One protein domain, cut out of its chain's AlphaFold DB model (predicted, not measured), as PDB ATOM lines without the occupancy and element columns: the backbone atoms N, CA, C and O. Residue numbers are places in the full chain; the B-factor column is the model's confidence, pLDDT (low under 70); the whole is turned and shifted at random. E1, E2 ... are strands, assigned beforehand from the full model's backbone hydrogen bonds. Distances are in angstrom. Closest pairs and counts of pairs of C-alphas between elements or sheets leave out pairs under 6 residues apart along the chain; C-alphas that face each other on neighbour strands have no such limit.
ATOM      1  N   THR A 755     202.045 137.894 269.624       51.22
ATOM      2  CA  THR A 755     201.713 138.231 268.222       51.22
ATOM      3  C   THR A 755     202.891 138.153 267.238       51.22
ATOM      4  O   THR A 755     203.041 138.997 266.359       51.22
ATOM      5  N   ASN A 756     203.718 137.110 267.354       51.72
ATOM      6  CA  ASN A 756     204.713 136.748 266.334       51.72
ATOM      7  C   ASN A 756     204.084 136.060 265.102       51.72
ATOM      8  O   ASN A 756     204.750 135.899 264.082       51.72
ATOM      9  N   ASN A 757     202.802 135.686 265.173       54.94
ATOM     10  CA  ASN A 757     202.016 135.277 264.009       54.94
ATOM     11  C   ASN A 757     201.511 136.511 263.240       54.94
ATOM     12  O   ASN A 757     201.050 137.478 263.844       54.94
ATOM     13  N   LEU A 758     201.565 136.452 261.905       62.12
ATOM     14  CA  LEU A 758     201.129 137.525 261.004       62.12
ATOM     15  C   LEU A 758     199.643 137.869 261.218       62.12
ATOM     16  O   LEU A 758     198.757 137.114 260.823       62.12
ATOM     17  N   ILE A 759     199.372 139.034 261.811       72.44
ATOM     18  CA  ILE A 759     198.026 139.610 261.884       72.44
ATOM     19  C   ILE A 759     197.633 140.101 260.487       72.44
ATOM     20  O   ILE A 759     198.258 141.012 259.941       72.44
ATOM     21  N   ASN A 760     196.573 139.524 259.918       80.88
ATOM     22  CA  ASN A 760     196.022 139.969 258.642       80.88
ATOM     23  C   ASN A 760     195.069 141.147 258.876       80.88
ATOM     24  O   ASN A 760     193.925 140.961 259.277       80.88
ATOM     25  N   LEU A 761     195.528 142.367 258.585       82.00
ATOM     26  CA  LEU A 761     194.719 143.597 258.675       82.00
ATOM     27  C   LEU A 761     193.783 143.808 257.466       82.00
ATOM     28  O   LEU A 761     193.010 144.764 257.428       82.00
ATOM     29  N   ALA A 762     193.837 142.921 256.470       84.94
ATOM     30  CA  ALA A 762     193.043 142.992 255.250       84.94
ATOM     31  C   ALA A 762     192.695 141.574 254.759       84.94
ATOM     32  O   ALA A 762     193.592 140.770 254.516       84.94
ATOM     33  N   MET A 763     191.405 141.252 254.628       89.62
ATOM     34  CA  MET A 763     190.913 139.919 254.241       89.62
ATOM     35  C   MET A 763     189.609 140.019 253.438       89.62
ATOM     36  O   MET A 763     188.876 140.991 253.560       89.62
ATOM     37  N   SER A 764     189.286 139.027 252.603       89.75
ATOM     38  CA  SER A 764     188.024 138.995 251.829       89.75
ATOM     39  C   SER A 764     186.828 138.441 252.621       89.75
ATOM     40  O   SER A 764     185.708 138.369 252.112       89.75
ATOM     41  N   ARG A 765     187.075 137.999 253.859       91.88
ATOM     42  CA  ARG A 765     186.125 137.446 254.834       91.88
ATOM     43  C   ARG A 765     186.626 137.788 256.239       91.88
ATOM     44  O   ARG A 765     187.801 138.108 256.400       91.88
ATOM     45  N   MET A 766     185.755 137.674 257.241       93.62
ATOM     46  CA  MET A 766     186.145 137.784 258.650       93.62
ATOM     47  C   MET A 766     187.300 136.812 258.958       93.62
ATOM     48  O   MET A 766     187.250 135.679 258.466       93.62
ATOM     49  N   PRO A 767     188.303 137.205 259.764       92.69
ATOM     50  CA  PRO A 767     189.331 136.281 260.229       92.69
ATOM     51  C   PRO A 767     188.721 135.051 260.903       92.69
ATOM     52  O   PRO A 767     187.760 135.165 261.662       92.69
ATOM     53  N   SER A 768     189.288 133.881 260.614       92.06
ATOM     54  CA  SER A 768     188.912 132.591 261.212       92.06
ATOM     55  C   SER A 768     190.042 131.950 262.025       92.06
ATOM     56  O   SER A 768     189.834 130.924 262.665       92.06
ATOM     57  N   GLU A 769     191.237 132.539 261.986       89.69
ATOM     58  CA  GLU A 769     192.448 132.096 262.677       89.69
ATOM     59  C   GLU A 769     193.338 133.302 263.019       89.69
ATOM     60  O   GLU A 769     193.120 134.404 262.510       89.69
ATOM     61  N   GLY A 770     194.348 133.095 263.868       84.75
ATOM     62  CA  GLY A 770     195.260 134.135 264.362       84.75
ATOM     63  C   GLY A 770     194.873 134.677 265.742       84.75
ATOM     64  O   GLY A 770     193.838 134.300 266.292       84.75
ATOM     65  N   TYR A 771     195.710 135.553 266.305       83.38
ATOM     66  CA  TYR A 771     195.480 136.219 267.591       83.38
ATOM     67  C   TYR A 771     195.298 137.720 267.358       83.38
ATOM     68  O   TYR A 771     196.160 138.354 266.751       83.38
ATOM     69  N   TYR A 772     194.188 138.284 267.831       81.00
ATOM     70  CA  TYR A 772     193.817 139.678 267.586       81.00
ATOM     71  C   TYR A 772     193.480 140.388 268.897       81.00
ATOM     72  O   TYR A 772     192.785 139.842 269.754       81.00
ATOM     73  N   TYR A 773     193.948 141.628 269.035       77.31
ATOM     74  CA  TYR A 773     193.584 142.515 270.139       77.31
ATOM     75  C   TYR A 773     192.237 143.185 269.878       77.31
ATOM     76  O   TYR A 773     191.970 143.611 268.750       77.31
ATOM     77  N   ALA A 774     191.434 143.365 270.929       79.44
ATOM     78  CA  ALA A 774     190.264 144.235 270.880       79.44
ATOM     79  C   ALA A 774     190.637 145.619 270.309       79.44
ATOM     80  O   ALA A 774     191.700 146.172 270.612       79.44
ATOM     81  N   GLY A 775     189.774 146.153 269.446       77.00
ATOM     82  CA  GLY A 775     190.005 147.383 268.692       77.00
ATOM     83  C   GLY A 775     190.659 147.199 267.318       77.00
ATOM     84  O   GLY A 775     190.516 148.095 266.495       77.00
ATOM     85  N   ILE A 776     191.320 146.072 267.004       82.12
ATOM     86  CA  ILE A 776     191.855 145.859 265.642       82.12
ATOM     87  C   ILE A 776     190.712 145.822 264.626       82.12
ATOM     88  O   ILE A 776     189.765 145.047 264.772       82.12
ATOM     89  N   PHE A 777     190.840 146.600 263.555       86.94
ATOM     90  CA  PHE A 777     190.002 146.464 262.370       86.94
ATOM     91  C   PHE A 777     190.691 145.606 261.309       86.94
ATOM     92  O   PHE A 777     191.858 145.817 260.985       86.94
ATOM     93  N   VAL A 778     189.950 144.664 260.729       87.44
ATOM     94  CA  VAL A 778     190.362 143.934 259.527       87.44
ATOM     95  C   VAL A 778     189.516 144.414 258.361       87.44
ATOM     96  O   VAL A 778     188.311 144.162 258.313       87.44
ATOM     97  N   ARG A 779     190.152 145.111 257.416       85.81
ATOM     98  CA  ARG A 779     189.508 145.671 256.226       85.81
ATOM     99  C   ARG A 779     188.993 144.555 255.322       85.81
ATOM    100  O   ARG A 779     189.735 143.626 254.999       85.81
ATOM    101  N   ASN A 780     187.756 144.680 254.851       87.44
ATOM    102  CA  ASN A 780     187.241 143.809 253.806       87.44
ATOM    103  C   ASN A 780     187.800 144.245 252.443       87.44
ATOM    104  O   ASN A 780     187.455 145.321 251.967       87.44
ATOM    105  N   ILE A 781     188.635 143.417 251.810       82.56
ATOM    106  CA  ILE A 781     189.183 143.688 250.460       82.56
ATOM    107  C   ILE A 781     188.267 143.227 249.320       82.56
ATOM    108  O   ILE A 781     188.621 143.364 248.156       82.56
ATOM    109  N   ASN A 782     187.113 142.642 249.642       84.00
ATOM    110  CA  ASN A 782     186.088 142.273 248.671       84.00
ATOM    111  C   ASN A 782     184.694 142.641 249.223       84.00
ATOM    112  O   ASN A 782     183.928 141.757 249.631       84.00
ATOM    113  N   PRO A 783     184.379 143.944 249.354       82.50
ATOM    114  CA  PRO A 783     183.062 144.392 249.784       82.50
ATOM    115  C   PRO A 783     181.989 143.963 248.785       82.50
ATOM    116  O   PRO A 783     182.036 144.312 247.612       82.50
ATOM    117  N   VAL A 784     180.983 143.243 249.276       81.25
ATOM    118  CA  VAL A 784     179.773 142.924 248.514       81.25
ATOM    119  C   VAL A 784     178.628 143.759 249.071       81.25
ATOM    120  O   VAL A 784     178.501 143.908 250.291       81.25
ATOM    121  N   ILE A 785     177.808 144.306 248.176       79.44
ATOM    122  CA  ILE A 785     176.611 145.058 248.546       79.44
ATOM    123  C   ILE A 785     175.549 144.093 249.058       79.44
ATOM    124  O   ILE A 785     175.231 143.084 248.428       79.44
ATOM    125  N   VAL A 786     174.986 144.434 250.207       85.69
ATOM    126  CA  VAL A 786     173.843 143.760 250.805       85.69
ATOM    127  C   VAL A 786     172.693 144.757 250.836       85.69
ATOM    128  O   VAL A 786     172.788 145.804 251.480       85.69
ATOM    129  N   SER A 787     171.615 144.425 250.131       83.88
ATOM    130  CA  SER A 787     170.369 145.190 250.128       83.88
ATOM    131  C   SER A 787     169.360 144.499 251.036       83.88
ATOM    132  O   SER A 787     168.955 143.372 250.754       83.88
ATOM    133  N   ASN A 788     168.942 145.182 252.099       86.88
ATOM    134  CA  ASN A 788     167.912 144.712 253.020       86.88
ATOM    135  C   ASN A 788     166.655 145.578 252.895       86.88
ATOM    136  O   ASN A 788     166.743 146.807 252.837       86.88
ATOM    137  N   ASP A 789     165.486 144.943 252.928       88.25
ATOM    138  CA  ASP A 789     164.210 145.642 253.073       88.25
ATOM    139  C   ASP A 789     164.032 146.069 254.543       88.25
ATOM    140  O   ASP A 789     164.018 145.241 255.456       88.25
ATOM    141  N   VAL A 790     163.914 147.377 254.776       85.25
ATOM    142  CA  VAL A 790     163.635 147.985 256.082       85.25
ATOM    143  C   VAL A 790     162.171 148.404 256.113       85.25
ATOM    144  O   VAL A 790     161.744 149.283 255.361       85.25
ATOM    145  N   PHE A 791     161.405 147.759 256.988       84.00
ATOM    146  CA  PHE A 791     159.976 147.995 257.166       84.00
ATOM    147  C   PHE A 791     159.743 149.090 258.210       84.00
ATOM    148  O   PHE A 791     160.295 149.026 259.308       84.00
ATOM    149  N   PHE A 792     158.905 150.071 257.875       81.38
ATOM    150  CA  PHE A 792     158.431 151.108 258.795       81.38
ATOM    151  C   PHE A 792     156.950 150.895 259.128       81.38
ATOM    152  O   PHE A 792     156.210 150.328 258.322       81.38
ATOM    153  N   ASP A 793     156.502 151.414 260.274       73.69
ATOM    154  CA  ASP A 793     155.153 151.195 260.833       73.69
ATOM    155  C   ASP A 793     153.988 151.620 259.911       73.69
ATOM    156  O   ASP A 793     152.857 151.173 260.079       73.69
ATOM    157  N   GLU A 794     154.254 152.452 258.897       75.75
ATOM    158  CA  GLU A 794     153.281 152.887 257.881       75.75
ATOM    159  C   GLU A 794     153.267 152.006 256.610       75.75
ATOM    160  O   GLU A 794     152.701 152.393 255.587       75.75
ATOM    161  N   GLY A 795     153.936 150.847 256.615       77.38
ATOM    162  CA  GLY A 795     154.023 149.949 255.454       77.38
ATOM    163  C   GLY A 795     154.907 150.466 254.308       77.38
ATOM    164  O   GLY A 795     154.947 149.860 253.240       77.38
ATOM    165  N   THR A 796     155.638 151.567 254.516       68.69
ATOM    166  CA  THR A 796     156.727 151.969 253.613       68.69
ATOM    167  C   THR A 796     157.885 150.988 253.776       68.69
ATOM    168  O   THR A 796     158.390 150.811 254.885       68.69
ATOM    169  N   ILE A 797     158.339 150.411 252.665       77.62
ATOM    170  CA  ILE A 797     159.595 149.665 252.593       77.62
ATOM    171  C   ILE A 797     160.677 150.627 252.084       77.62
ATOM    172  O   ILE A 797     160.508 151.290 251.057       77.62
ATOM    173  N   LEU A 798     161.789 150.731 252.813       74.81
ATOM    174  CA  LEU A 798     163.024 151.303 252.280       74.81
ATOM    175  C   LEU A 798     163.996 150.172 251.985       74.81
ATOM    176  O   LEU A 798     164.320 149.387 252.871       74.81
ATOM    177  N   LYS A 799     164.532 150.137 250.768       77.81
ATOM    178  CA  LYS A 799     165.709 149.327 250.470       77.81
ATOM    179  C   LYS A 799     166.932 150.053 251.000       77.81
ATOM    180  O   LYS A 799     167.318 151.100 250.476       77.81
ATOM    181  N   HIS A 800     167.505 149.503 252.066       79.88
ATOM    182  CA  HIS A 800     168.778 149.932 252.625       79.88
ATOM    183  C   HIS A 800     169.890 149.084 252.015       79.88
ATOM    184  O   HIS A 800     169.981 147.886 252.289       79.88
ATOM    185  N   SER A 801     170.730 149.714 251.199       80.25
ATOM    186  CA  SER A 801     171.931 149.092 250.649       80.25
ATOM    187  C   SER A 801     173.142 149.492 251.483       80.25
ATOM    188  O   SER A 801     173.341 150.673 251.791       80.25
ATOM    189  N   TYR A 802     173.963 148.513 251.849       81.81
ATOM    190  CA  TYR A 802     175.234 148.738 252.530       81.81
ATOM    191  C   TYR A 802     176.318 147.777 252.035       81.81
ATOM    192  O   TYR A 802     176.030 146.681 251.566       81.81
ATOM    193  N   ILE A 803     177.578 148.159 252.228       82.56
ATOM    194  CA  ILE A 803     178.737 147.261 252.126       82.56
ATOM    195  C   ILE A 803     179.277 146.936 253.517       82.56
ATOM    196  O   ILE A 803     179.290 147.796 254.399       82.56
ATOM    197  N   THR A 804     179.763 145.712 253.721       86.81
ATOM    198  CA  THR A 804     180.605 145.396 254.887       86.81
ATOM    199  C   THR A 804     182.025 145.864 254.589       86.81
ATOM    200  O   THR A 804     182.697 145.271 253.742       86.81
ATOM    201  N   SER A 805     182.479 146.922 255.263       82.75
ATOM    202  CA  SER A 805     183.815 147.505 255.068       82.75
ATOM    203  C   SER A 805     184.929 146.753 255.788       82.75
ATOM    204  O   SER A 805     186.102 146.936 255.469       82.75
ATOM    205  N   GLY A 806     184.572 145.891 256.736       89.25
ATOM    206  CA  GLY A 806     185.504 145.063 257.487       89.25
ATOM    207  C   GLY A 806     184.900 144.583 258.797       89.25
ATOM    208  O   GLY A 806     183.686 144.669 259.009       89.25
ATOM    209  N   TRP A 807     185.764 144.096 259.679       93.00
ATOM    210  CA  TRP A 807     185.392 143.545 260.976       93.00
ATOM    211  C   TRP A 807     186.222 144.199 262.073       93.00
ATOM    212  O   TRP A 807     187.448 144.184 262.017       93.00
ATOM    213  N   LEU A 808     185.552 144.777 263.067       90.69
ATOM    214  CA  LEU A 808     186.179 145.329 264.264       90.69
ATOM    215  C   LEU A 808     186.228 144.255 265.348       90.69
ATOM    216  O   LEU A 808     185.208 143.641 265.669       90.69
ATOM    217  N   ARG A 809     187.407 144.036 265.922       89.94
ATOM    218  CA  ARG A 809     187.627 143.094 267.012       89.94
ATOM    219  C   ARG A 809     187.051 143.642 268.323       89.94
ATOM    220  O   ARG A 809     187.406 144.739 268.745       89.94
ATOM    221  N   LEU A 810     186.199 142.859 268.979       85.25
ATOM    222  CA  LEU A 810     185.552 143.175 270.259       85.25
ATOM    223  C   LEU A 810     186.321 142.621 271.470       85.25
ATOM    224  O   LEU A 810     186.409 143.288 272.495       85.25
ATOM    225  N   THR A 811     186.884 141.416 271.356       86.19
ATOM    226  CA  THR A 811     187.607 140.709 272.434       86.19
ATOM    227  C   THR A 811     189.094 140.582 272.110       86.19
ATOM    228  O   THR A 811     189.482 140.642 270.950       86.19
ATOM    229  N   THR A 812     189.950 140.342 273.098       82.25
ATOM    230  CA  THR A 812     191.354 139.978 272.837       82.25
ATOM    231  C   THR A 812     191.515 138.463 272.887       82.25
ATOM    232  O   THR A 812     191.145 137.852 273.886       82.25
ATOM    233  N   GLY A 813     192.061 137.851 271.833       84.25
ATOM    234  CA  GLY A 813     192.321 136.410 271.807       84.25
ATOM    235  C   GLY A 813     192.357 135.784 270.412       84.25
ATOM    236  O   GLY A 813     192.477 136.471 269.396       84.25
ATOM    237  N   SER A 814     192.246 134.453 270.383       87.62
ATOM    238  CA  SER A 814     192.304 133.605 269.183       87.62
ATOM    239  C   SER A 814     190.980 132.915 268.812       87.62
ATOM    240  O   SER A 814     190.946 132.092 267.900       87.62
ATOM    241  N   THR A 815     189.879 133.246 269.493       90.38
ATOM    242  CA  THR A 815     188.504 132.873 269.110       90.38
ATOM    243  C   THR A 815     187.990 133.787 267.995       90.38
ATOM    244  O   THR A 815     188.442 134.927 267.901       90.38
ATOM    245  N   HIS A 816     187.084 133.326 267.126       92.69
ATOM    246  CA  HIS A 816     186.663 134.069 265.919       92.69
ATOM    247  C   HIS A 816     185.146 134.029 265.669       92.69
ATOM    248  O   HIS A 816     184.687 133.752 264.565       92.69
ATOM    249  N   GLU A 817     184.344 134.305 266.694       95.19
ATOM    250  CA  GLU A 817     182.878 134.315 266.592       95.19
ATOM    251  C   GLU A 817     182.314 135.705 266.220       95.19
ATOM    252  O   GLU A 817     182.573 136.712 266.885       95.19
ATOM    253  N   ILE A 818     181.488 135.779 265.168       93.00
ATOM    254  CA  ILE A 818     180.786 137.017 264.786       93.00
ATOM    255  C   ILE A 818     179.761 137.424 265.862       93.00
ATOM    256  O   ILE A 818     179.082 136.587 266.447       93.00
ATOM    257  N   ASN A 819     179.644 138.728 266.109       91.50
ATOM    258  CA  ASN A 819     178.870 139.387 267.169       91.50
ATOM    259  C   ASN A 819     179.302 139.069 268.617       91.50
ATOM    260  O   ASN A 819     178.660 139.548 269.549       91.50
ATOM    261  N   ARG A 820     180.397 138.322 268.815       93.56
ATOM    262  CA  ARG A 820     181.030 138.085 270.125       93.56
ATOM    263  C   ARG A 820     182.469 138.579 270.140       93.56
ATOM    264  O   ARG A 820     182.810 139.449 270.930       93.56
ATOM    265  N   ASP A 821     183.294 138.039 269.249       90.06
ATOM    266  CA  ASP A 821     184.702 138.398 269.084       90.06
ATOM    267  C   ASP A 821     184.907 139.486 268.029       90.06
ATOM    268  O   ASP A 821     185.858 140.258 268.112       90.06
ATOM    269  N   TRP A 822     184.006 139.560 267.049       93.50
ATOM    270  CA  TRP A 822     184.053 140.482 265.915       93.50
ATOM    271  C   TRP A 822     182.698 141.157 265.702       93.50
ATOM    272  O   TRP A 822     181.669 140.500 265.810       93.50
ATOM    273  N   VAL A 823     182.667 142.424 265.289       94.88
ATOM    274  CA  VAL A 823     181.467 143.072 264.730       94.88
ATOM    275  C   VAL A 823     181.721 143.484 263.283       94.88
ATOM    276  O   VAL A 823     182.780 144.013 262.955       94.88
ATOM    277  N   ALA A 824     180.757 143.234 262.396       90.81
ATOM    278  CA  ALA A 824     180.841 143.665 261.004       90.81
ATOM    279  C   ALA A 824     180.551 145.170 260.893       90.81
ATOM    280  O   ALA A 824     179.432 145.613 261.163       90.81
ATOM    281  N   CYS A 825     181.536 145.952 260.456       87.31
ATOM    282  CA  CYS A 825     181.356 147.371 260.173       87.31
ATOM    283  C   CYS A 825     180.663 147.533 258.817       87.31
ATOM    284  O   CYS A 825     181.108 146.984 257.808       87.31
ATOM    285  N   LYS A 826     179.556 148.280 258.798       86.50
ATOM    286  CA  LYS A 826     178.714 148.483 257.614       86.50
ATOM    287  C   LYS A 826     178.725 149.947 257.202       86.50
ATOM    288  O   LYS A 826     178.646 150.824 258.058       86.50
ATOM    289  N   ILE A 827     178.779 150.199 255.901       76.19
ATOM    290  CA  ILE A 827     178.725 151.542 255.320       76.19
ATOM    291  C   ILE A 827     177.545 151.589 254.363       76.19
ATOM    292  O   ILE A 827     177.493 150.820 253.405       76.19
ATOM    293  N   THR A 828     176.581 152.461 254.649       77.00
ATOM    294  CA  THR A 828     175.404 152.673 253.802       77.00
ATOM    295  C   THR A 828     175.831 153.220 252.445       77.00
ATOM    296  O   THR A 828     176.408 154.303 252.378       77.00
ATOM    297  N   THR A 829     175.511 152.499 251.372       68.00
ATOM    298  CA  THR A 829     175.722 152.951 249.988       68.00
ATOM    299  C   THR A 829     174.481 153.625 249.411       68.00
ATOM    300  O   THR A 829     174.596 154.459 248.518       68.00
ATOM    301  N   GLY A 830     173.294 153.363 249.964       66.38
ATOM    302  CA  GLY A 830     172.098 154.099 249.577       66.38
ATOM    303  C   GLY A 830     170.845 153.751 250.369       66.38
ATOM    304  O   GLY A 830     170.744 152.712 251.022       66.38
ATOM    305  N   PHE A 831     169.864 154.642 250.249       66.88
ATOM    306  CA  PHE A 831     168.467 154.365 250.553       66.88
ATOM    307  C   PHE A 831     167.660 154.589 249.280       66.88
ATOM    308  O   PHE A 831     167.753 155.655 248.669       66.88
ATOM    309  N   SER A 832     166.839 153.615 248.901       62.41
ATOM    310  CA  SER A 832     165.793 153.817 247.896       62.41
ATOM    311  C   SER A 832     164.433 153.485 248.497       62.41
ATOM    312  O   SER A 832     164.290 152.552 249.287       62.41
ATOM    313  N   ARG A 833     163.429 154.294 248.159       51.44
ATOM    314  CA  ARG A 833     162.034 154.047 248.518       51.44
ATOM    315  C   ARG A 833     161.413 153.262 247.369       51.44
ATOM    316  O   ARG A 833     161.441 153.756 246.243       51.44
ATOM    317  N   SER A 834     160.944 152.048 247.652       52.06
ATOM    318  CA  SER A 834     160.238 151.191 246.686       52.06
ATOM    319  C   SER A 834     158.803 151.657 246.475       52.06
ATOM    320  O   SER A 834     158.172 151.958 247.516       52.06
TER     321      SER A 834
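AT A GLANCE: This is residues 755 to 834 of the 834 residues of the protein "Tail fiber protein" of Klebsiella sp. 8588 (UniProt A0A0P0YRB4). A long, strongly twisted ribbon of three antiparallel strands, E2, E3 and E4, has a loop-rich head at one end, where short E1 pairs with the last part of E3. The head holds two long stretches with no named element, residues 755 to 776 and 810 to 821. The printed part has 80 residues and four named strands, E1 E2 E3 E4 along the chain, with no named helix; the class is all strand, with 36 of the 80 residues in named strands. The antiparallel sheet is branched at E3. The whole is loose, a rod with a radius of gyration of the C-alphas of 15.6 A and spans of 53 by 23 by 16 A.

HOW THE PARTS SIT: Residues 762 to 763 pair, parallel, with residues 779 to 780 of E1, residues 777 to 780. E1 is antiparallel to E3, residues 797 to 809, with N 778 and O 807 2.9 A apart. E2, residues 785 to 791, forms a hairpin with E3; N 788 and O 800 are 2.9 A apart. E1 and E2 are apart from each other and lie on one side of E3. E4, residues 822 to 833, lies on the other side in a second hairpin, with N 823 and O 808 2.8 A apart. E2, E3 and E4 form a meander, each strand the antiparallel neighbour of the one before.

IN THESE COORDINATES: E1 begins at C-alpha 777 (190.002, 146.464, 262.370). E2 is 19.0 A long. E3, 32.2 A, bends by 67 degrees at residue 806. E4, 31.2 A, bends by 60 degrees at residue 829 and ends at C-alpha 833 (162.034, 154.047, 248.518).

THE WHOLE: The farthest C-alphas, of Asn 756 and Glu 794, are 54.6 A apart. The printed part has no cut. The link E3 to E4 is long. In this model, pLDDT is under 70 at residues 755 to 758, 796 and 829 to 834.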